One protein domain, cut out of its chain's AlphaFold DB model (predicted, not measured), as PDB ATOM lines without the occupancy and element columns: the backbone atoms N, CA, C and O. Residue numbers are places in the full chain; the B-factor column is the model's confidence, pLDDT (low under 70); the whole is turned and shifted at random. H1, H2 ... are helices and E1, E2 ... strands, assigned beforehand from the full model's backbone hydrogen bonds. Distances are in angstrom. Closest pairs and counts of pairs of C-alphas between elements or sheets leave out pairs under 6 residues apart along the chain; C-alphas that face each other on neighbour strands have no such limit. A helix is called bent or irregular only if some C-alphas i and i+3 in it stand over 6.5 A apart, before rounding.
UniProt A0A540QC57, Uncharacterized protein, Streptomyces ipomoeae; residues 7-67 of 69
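What this domain is: This is residues 7 to 67 of the 69 residues of an uncharacterized protein of Streptomyces ipomoeae (UniProt A0A540QC57). A long hairpin of two bent strands, E2 and E3, makes the body, with the short strand E1 beside the first part of E3. The small helix H1 grazes this narrow sheet, and the small helix H2 follows E3 past the hairpin's open end. The printed part has 61 residues with two named helices and three named strands, in the order H1, E1, E2, E3, H2 along the chain; the class is mixed, helices and strands. The sheet is mixed, in the order E1, E3, E2; the whole is loose, with a radius of gyration of the C-alphas of 13.2 A, and spans 35 by 23 by 21 A.

How they stand to each other: Start at H1, residues 7 to 13, which only grazes the sheet with its residues 9 to 13. Its closest approach to E2, residues 32 to 41, is between the C-alphas of Lys 12 and Val 39, 6.5 A apart. Go on to E1, residues 21 to 24, an edge strand parallel to E3, residues 46 to 57, at 22 degrees; N 23 and O 47 are 2.9 A apart, within hydrogen-bond range. E2, the other edge strand, bends by 58 degrees at residue 35, and E3 bends by 71 degrees at residue 54. They form an antiparallel hairpin at 159 degrees, with N 48 and O 40 at 2.8 A and N 33 and O 56 at 2.8 A. H2, residues 60 to 65, is not on the sheet, but only just, with 4 pairs of C-alphas within 10 A; it is apart from H1, E1 and E2. In H1 and H2 every O i to N i+4 pair is within hydrogen-bond range.

Where its parts are: Find C-alpha 7 at (161.724, 152.277, 125.496), where H1 begins. E2 measures 25.5 A and E3 28.8 A, from C-alpha 46 at (173.682, 136.145, 120.206). H2 ends at C-alpha 65, (179.956, 160.287, 118.377).

The domain as a whole: The outline is elongated, only just; the two C-alphas farthest apart, of Glu 43 and Ser 60, are 37.4 A apart. The printed part has no cut, and no link is long. Residues 27 to 28 have pLDDT under 70.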
ATOM      1  N   ALA A   7     162.529 153.108 124.603       96.56
ATOM      2  CA  ALA A   7     161.724 152.277 125.496       96.56
ATOM      3  C   ALA A   7     161.329 150.949 124.830       96.56
ATOM      4  O   ALA A   7     161.389 149.902 125.474       96.56
ATOM      5  N   ASP A   8     160.999 150.980 123.537       95.00
ATOM      6  CA  ASP A   8     160.673 149.776 122.768       95.00
ATOM      7  C   ASP A   8     161.890 148.861 122.616       95.00
ATOM      8  O   ASP A   8     161.783 147.646 122.801       95.00
ATOM      9  N   LEU A   9     163.063 149.438 122.329       95.12
ATOM     10  CA  LEU A   9     164.312 148.688 122.235       95.12
ATOM     11  C   LEU A   9     164.674 148.034 123.574       95.12
ATOM     12  O   LEU A   9     165.000 146.849 123.601       95.12
ATOM     13  N   ILE A  10     164.574 148.768 124.687       96.00
ATOM     14  CA  ILE A  10     164.816 148.223 126.033       96.00
ATOM     15  C   ILE A  10     163.858 147.066 126.312       96.00
ATOM     16  O   ILE A  10     164.310 145.976 126.647       96.00
ATOM     17  N   ALA A  11     162.556 147.258 126.092       96.19
ATOM     18  CA  ALA A  11     161.554 146.225 126.342       96.19
ATOM     19  C   ALA A  11     161.763 144.961 125.489       96.19
ATOM     20  O   ALA A  11     161.362 143.866 125.891       96.19
ATOM     21  N   LYS A  12     162.367 145.096 124.300       94.94
ATOM     22  CA  LYS A  12     162.786 143.962 123.467       94.94
ATOM     23  C   LYS A  12     164.042 143.286 124.028       94.94
ATOM     24  O   LYS A  12     164.046 142.065 124.146       94.94
ATOM     25  N   LEU A  13     165.067 144.048 124.410       95.19
ATOM     26  CA  LEU A  13     166.325 143.518 124.954       95.19
ATOM     27  C   LEU A  13     166.155 142.848 126.325       95.19
ATOM     28  O   LEU A  13     166.768 141.817 126.570       95.19
ATOM     29  N   GLU A  14     165.281 143.366 127.190       96.25
ATOM     30  CA  GLU A  14     164.975 142.784 128.509       96.25
ATOM     31  C   GLU A  14     164.369 141.371 128.435       96.25
ATOM     32  O   GLU A  14     164.314 140.667 129.442       96.25
ATOM     33  N   ARG A  15     163.902 140.945 127.255       93.56
ATOM     34  CA  ARG A  15     163.378 139.591 127.022       93.56
ATOM     35  C   ARG A  15     164.453 138.582 126.623       93.56
ATOM     36  O   ARG A  15     164.149 137.392 126.600       93.56
ATOM     37  N   MET A  16     165.650 139.049 126.277       95.50
ATOM     38  CA  MET A  16     166.764 138.217 125.820       95.50
ATOM     39  C   MET A  16     167.604 137.735 127.007       95.50
ATOM     40  O   MET A  16     167.512 138.292 128.108       95.50
ATOM     41  N   ALA A  17     168.444 136.718 126.798       92.94
ATOM     42  CA  ALA A  17     169.376 136.270 127.831       92.94
ATOM     43  C   ALA A  17     170.301 137.431 128.283       92.94
ATOM     44  O   ALA A  17     170.922 138.077 127.436       92.94
ATOM     45  N   PRO A  18     170.442 137.713 129.595       94.31
ATOM     46  CA  PRO A  18     171.248 138.838 130.092       94.31
ATOM     47  C   PRO A  18     172.730 138.801 129.690       94.31
ATOM     48  O   PRO A  18     173.392 139.834 129.608       94.31
ATOM     49  N   GLU A  19     173.263 137.606 129.458       93.81
ATOM     50  CA  GLU A  19     174.630 137.341 129.017       93.81
ATOM     51  C   GLU A  19     174.795 137.323 127.488       93.81
ATOM     52  O   GLU A  19     175.911 137.123 126.992       93.81
ATOM     53  N   ALA A  20     173.710 137.537 126.737       93.00
ATOM     54  CA  ALA A  20     173.735 137.525 125.287       93.00
ATOM     55  C   ALA A  20     174.646 138.624 124.733       93.00
ATOM     56  O   ALA A  20     174.648 139.777 125.171       93.00
ATOM     57  N   LYS A  21     175.418 138.282 123.701       92.38
ATOM     58  CA  LYS A  21     176.216 139.281 122.977       92.38
ATOM     59  C   LYS A  21     175.305 140.058 122.039       92.38
ATOM     60  O   LYS A  21     174.585 139.446 121.261       92.38
ATOM     61  N   VAL A  22     175.402 141.384 122.042       91.06
ATOM     62  CA  VAL A  22     174.619 142.249 121.148       91.06
ATOM     63  C   VAL A  22     175.401 142.547 119.869       91.06
ATOM     64  O   VAL A  22     176.584 142.894 119.922       91.06
ATOM     65  N   ARG A  23     174.749 142.415 118.710       86.31
ATOM     66  CA  ARG A  23     175.297 142.750 117.388       86.31
ATOM     67  C   ARG A  23     174.282 143.528 116.555       86.31
ATOM     68  O   ARG A  23     173.093 143.232 116.597       86.31
ATOM     69  N   LEU A  24     174.771 144.481 115.764       88.25
ATOM     70  CA  LEU A  24     173.988 145.223 114.773       88.25
ATOM     71  C   LEU A  24     174.359 144.725 113.372       88.25
ATOM     72  O   LEU A  24     175.544 144.688 113.030       88.25
ATOM     73  N   ALA A  25     173.365 144.347 112.575       81.94
ATOM     74  CA  ALA A  25     173.554 144.071 111.156       81.94
ATOM     75  C   ALA A  25     173.363 145.368 110.356       81.94
ATOM     76  O   ALA A  25     172.343 146.030 110.509       81.94
ATOM     77  N   THR A  26     174.335 145.731 109.519       77.38
ATOM     78  CA  THR A  26     174.278 146.912 108.637       77.38
ATOM     79  C   THR A  26     174.849 146.564 107.263       77.38
ATOM     80  O   THR A  26     175.708 145.679 107.163       77.38
ATOM     81  N   GLN A  27     174.426 147.257 106.200       64.81
ATOM     82  CA  GLN A  27     175.099 147.147 104.896       64.81
ATOM     83  C   GLN A  27     175.216 148.468 104.097       64.81
ATOM     84  O   GLN A  27     174.618 148.581 103.025       64.81
ATOM     85  N   PRO A  28     176.064 149.443 104.497       69.94
ATOM     86  CA  PRO A  28     176.319 150.604 103.643       69.94
ATOM     87  C   PRO A  28     177.794 150.849 103.280       69.94
ATOM     88  O   PRO A  28     178.727 150.490 103.995       69.94
ATOM     89  N   GLY A  29     177.989 151.534 102.148       70.62
ATOM     90  CA  GLY A  29     179.276 152.089 101.701       70.62
ATOM     91  C   GLY A  29     179.484 153.580 102.033       70.62
ATOM     92  O   GLY A  29     180.510 154.135 101.649       70.62
ATOM     93  N   TYR A  30     178.522 154.226 102.712       76.25
ATOM     94  CA  TYR A  30     178.466 155.666 103.035       76.25
ATOM     95  C   TYR A  30     177.730 155.910 104.378       76.25
ATOM     96  O   TYR A  30     177.014 155.018 104.830       76.25
ATOM     97  N   PRO A  31     177.870 157.085 105.032       77.88
ATOM     98  CA  PRO A  31     177.224 157.359 106.321       77.88
ATOM     99  C   PRO A  31     175.739 157.721 106.159       77.88
ATOM    100  O   PRO A  31     175.386 158.874 105.893       77.88
ATOM    101  N   PHE A  32     174.869 156.734 106.342       83.06
ATOM    102  CA  PHE A  32     173.416 156.896 106.324       83.06
ATOM    103  C   PHE A  32     172.801 156.731 107.717       83.06
ATOM    104  O   PHE A  32     173.392 156.126 108.611       83.06
ATOM    105  N   GLU A  33     171.610 157.293 107.877       85.12
ATOM    106  CA  GLU A  33     170.715 157.085 109.010       85.12
ATOM    107  C   GLU A  33     169.709 155.983 108.663       85.12
ATOM    108  O   GLU A  33     169.148 155.985 107.563       85.12
ATOM    109  N   TYR A  34     169.480 155.066 109.604       86.75
ATOM    110  CA  TYR A  34     168.549 153.948 109.468       86.75
ATOM    111  C   TYR A  34     167.673 153.837 110.707       86.75
ATOM    112  O   TYR A  34     168.161 154.014 111.826       86.75
ATOM    113  N   THR A  35     166.414 153.449 110.514       89.44
ATOM    114  CA  THR A  35     165.603 152.958 111.630       89.44
ATOM    115  C   THR A  35     166.144 151.600 112.098       89.44
ATOM    116  O   THR A  35     166.791 150.878 111.337       89.44
ATOM    117  N   LEU A  36     165.867 151.211 113.345       90.19
ATOM    118  CA  LEU A  36     166.157 149.851 113.813       90.19
ATOM    119  C   LEU A  36     165.020 148.898 113.433       90.19
ATOM    120  O   LEU A  36     163.841 149.231 113.571       90.19
ATOM    121  N   GLY A  37     165.394 147.718 112.947       87.94
ATOM    122  CA  GLY A  37     164.492 146.609 112.668       87.94
ATOM    123  C   GLY A  37     164.235 145.745 113.905       87.94
ATOM    124  O   GLY A  37     164.409 146.166 115.046       87.94
ATOM    125  N   GLU A  38     163.806 144.505 113.683       90.94
ATOM    126  CA  GLU A  38     163.515 143.571 114.773       90.94
ATOM    127  C   GLU A  38     164.753 143.165 115.587       90.94
ATOM    128  O   GLU A  38     165.887 143.179 115.098       90.94
ATOM    129  N   VAL A  39     164.499 142.772 116.840       94.31
ATOM    130  CA  VAL A  39     165.509 142.265 117.776       94.31
ATOM    131  C   VAL A  39     165.256 140.782 117.999       94.31
ATOM    132  O   VAL A  39     164.167 140.401 118.433       94.31
ATOM    133  N   VAL A  40     166.249 139.946 117.702       92.81
ATOM    134  CA  VAL A  40     166.128 138.483 117.769       92.81
ATOM    135  C   VAL A  40     167.326 137.858 118.471       92.81
ATOM    136  O   VAL A  40     168.452 138.313 118.298       92.81
ATOM    137  N   GLU A  41     167.100 136.788 119.224       95.19
ATOM    138  CA  GLU A  41     168.158 135.976 119.831       95.19
ATOM    139  C   GLU A  41     168.310 134.653 119.070       95.19
ATOM    140  O   GLU A  41     167.320 134.002 118.728       95.19
ATOM    141  N   THR A  42     169.549 134.271 118.766       93.50
ATOM    142  CA  THR A  42     169.885 132.991 118.126       93.50
ATOM    143  C   THR A  42     170.241 131.920 119.158       93.50
ATOM    144  O   THR A  42     170.586 132.230 120.292       93.50
ATOM    145  N   GLU A  43     170.195 130.642 118.764       92.19
ATOM    146  CA  GLU A  43     170.455 129.494 119.658       92.19
ATOM    147  C   GLU A  43     171.822 129.539 120.368       92.19
ATOM    148  O   GLU A  43     172.000 128.930 121.419       92.19
ATOM    149  N   ASP A  44     172.792 130.263 119.807       92.31
ATOM    150  CA  ASP A  44     174.119 130.474 120.388       92.31
ATOM    151  C   ASP A  44     174.172 131.614 121.427       92.31
ATOM    152  O   ASP A  44     175.258 131.959 121.900       92.31
ATOM    153  N   GLY A  45     173.025 132.212 121.767       91.31
ATOM    154  CA  GLY A  45     172.908 133.324 122.711       91.31
ATOM    155  C   GLY A  45     173.375 134.666 122.142       91.31
ATOM    156  O   GLY A  45     173.768 135.557 122.892       91.31
ATOM    157  N   THR A  46     173.410 134.834 120.817       94.69
ATOM    158  CA  THR A  46     173.682 136.145 120.206       94.69
ATOM    159  C   THR A  46     172.373 136.891 119.951       94.69
ATOM    160  O   THR A  46     171.497 136.405 119.243       94.69
ATOM    161  N   CYS A  47     172.262 138.111 120.474       94.75
ATOM    162  CA  CYS A  47     171.177 139.036 120.173       94.75
ATOM    163  C   CYS A  47     171.545 139.900 118.956       94.75
ATOM    164  O   CYS A  47     172.546 140.622 118.967       94.75
ATOM    165  N   TRP A  48     170.716 139.855 117.919       93.94
ATOM    166  CA  TRP A  48     170.858 140.622 116.688       93.94
ATOM    167  C   TRP A  48     169.817 141.730 116.616       93.94
ATOM    168  O   TRP A  48     168.628 141.489 116.808       93.94
ATOM    169  N   ILE A  49     170.280 142.930 116.286       94.50
ATOM    170  CA  ILE A  49     169.445 144.064 115.909       94.50
ATOM    171  C   ILE A  49     169.521 144.178 114.387       94.50
ATOM    172  O   ILE A  49     170.611 144.337 113.823       94.50
ATOM    173  N   GLY A  50     168.375 144.029 113.728       88.56
ATOM    174  CA  GLY A  50     168.262 144.177 112.281       88.56
ATOM    175  C   GLY A  50     168.326 145.636 111.833       88.56
ATOM    176  O   GLY A  50     167.946 146.545 112.571       88.56
ATOM    177  N   GLU A  51     168.769 145.850 110.598       87.38
ATOM    178  CA  GLU A  51     168.602 147.120 109.888       87.38
ATOM    179  C   GLU A  51     167.117 147.340 109.553       87.38
ATOM    180  O   GLU A  51     166.403 146.393 109.205       87.38
ATOM    181  N   GLY A  52     166.643 148.578 109.692       83.00
ATOM    182  CA  GLY A  52     165.333 149.023 109.221       83.00
ATOM    183  C   GLY A  52     165.423 149.782 107.894       83.00
ATOM    184  O   GLY A  52     166.237 149.464 107.033       83.00
ATOM    185  N   GLU A  53     164.573 150.788 107.694       85.19
ATOM    186  CA  GLU A  53     164.586 151.583 106.461       85.19
ATOM    187  C   GLU A  53     165.664 152.674 106.520       85.19
ATOM    188  O   GLU A  53     165.925 153.248 107.579       85.19
ATOM    189  N   GLN A  54     166.279 152.991 105.374       85.56
ATOM    190  CA  GLN A  54     167.129 154.176 105.258       85.56
ATOM    191  C   GLN A  54     166.261 155.432 105.377       85.56
ATOM    192  O   GLN A  54     165.326 155.619 104.598       85.56
ATOM    193  N   VAL A  55     166.622 156.322 106.297       87.19
ATOM    194  CA  VAL A  55     165.896 157.573 106.548       87.19
ATOM    195  C   VAL A  55     166.549 158.736 105.805       87.19
ATOM    196  O   VAL A  55     165.890 159.451 105.049       87.19
ATOM    197  N   ALA A  56     167.857 158.927 105.996       85.06
ATOM    198  CA  ALA A  56     168.597 160.074 105.471       85.06
ATOM    199  C   ALA A  56     170.118 159.827 105.462       85.06
ATOM    200  O   ALA A  56     170.601 158.709 105.642       85.06
ATOM    201  N   TYR A  57     170.893 160.888 105.238       86.31
ATOM    202  CA  TYR A  57     172.299 160.920 105.637       86.31
ATOM    203  C   TYR A  57     172.399 161.124 107.144       86.31
ATOM    204  O   TYR A  57     171.657 161.930 107.704       86.31
ATOM    205  N   LEU A  58     173.355 160.449 107.782       88.38
ATOM    206  CA  LEU A  58     173.562 160.606 109.215       88.38
ATOM    207  C   LEU A  58     174.010 162.038 109.539       88.38
ATOM    208  O   LEU A  58     174.925 162.571 108.900       88.38
ATOM    209  N   ASN A  59     173.380 162.656 110.539       89.31
ATOM    210  CA  ASN A  59     173.744 164.003 110.969       89.31
ATOM    211  C   ASN A  59     175.176 164.053 111.551       89.31
ATOM    212  O   ASN A  59     175.740 163.040 111.978       89.31
ATOM    213  N   SER A  60     175.779 165.245 111.557       84.69
ATOM    214  CA  SER A  60     177.190 165.427 111.920       84.69
ATOM    215  C   SER A  60     177.511 165.055 113.367       84.69
ATOM    216  O   SER A  60     178.583 164.515 113.617       84.69
ATOM    217  N   GLU A  61     176.592 165.307 114.300       85.00
ATOM    218  CA  GLU A  61     176.779 165.012 115.725       85.00
ATOM    219  C   GLU A  61     176.828 163.498 115.974       85.00
ATOM    220  O   GLU A  61     177.757 162.991 116.601       85.00
ATOM    221  N   ALA A  62     175.884 162.750 115.395       81.56
ATOM    222  CA  ALA A  62     175.849 161.293 115.493       81.56
ATOM    223  C   ALA A  62     177.064 160.641 114.810       81.56
ATOM    224  O   ALA A  62     177.656 159.698 115.341       81.56
ATOM    225  N   LYS A  63     177.483 161.169 113.654       84.69
ATOM    226  CA  LYS A  63     178.681 160.712 112.939       84.69
ATOM    227  C   LYS A  63     179.958 160.882 113.780       84.69
ATOM    228  O   LYS A  63     180.783 159.967 113.818       84.69
ATOM    229  N   GLU A  64     180.107 162.019 114.462       84.38
ATOM    230  CA  GLU A  64     181.241 162.299 115.355       84.38
ATOM    231  C   GLU A  64     181.245 161.369 116.575       84.38
ATOM    232  O   GLU A  64     182.276 160.766 116.875       84.38
ATOM    233  N   ALA A  65     180.092 161.175 117.221       78.00
ATOM    234  CA  ALA A  65     179.956 160.287 118.377       78.00
ATOM    235  C   ALA A  65     180.317 158.823 118.059       78.00
ATOM    236  O   ALA A  65     180.871 158.119 118.904       78.00
ATOM    237  N   LEU A  66     180.046 158.373 116.830       81.12
ATOM    238  CA  LEU A  66     180.405 157.038 116.337       81.12
ATOM    239  C   LEU A  66     181.851 156.940 115.810       81.12
ATOM    240  O   LEU A  66     182.308 155.846 115.470       81.12
ATOM    241  N   GLY A  67     182.586 158.055 115.727       80.75
ATOM    242  CA  GLY A  67     183.959 158.101 115.213       80.75
ATOM    243  C   GLY A  67     184.078 157.856 113.704       80.75
ATOM    244  O   GLY A  67     185.138 157.448 113.223       80.75
TER     245      GLY A  67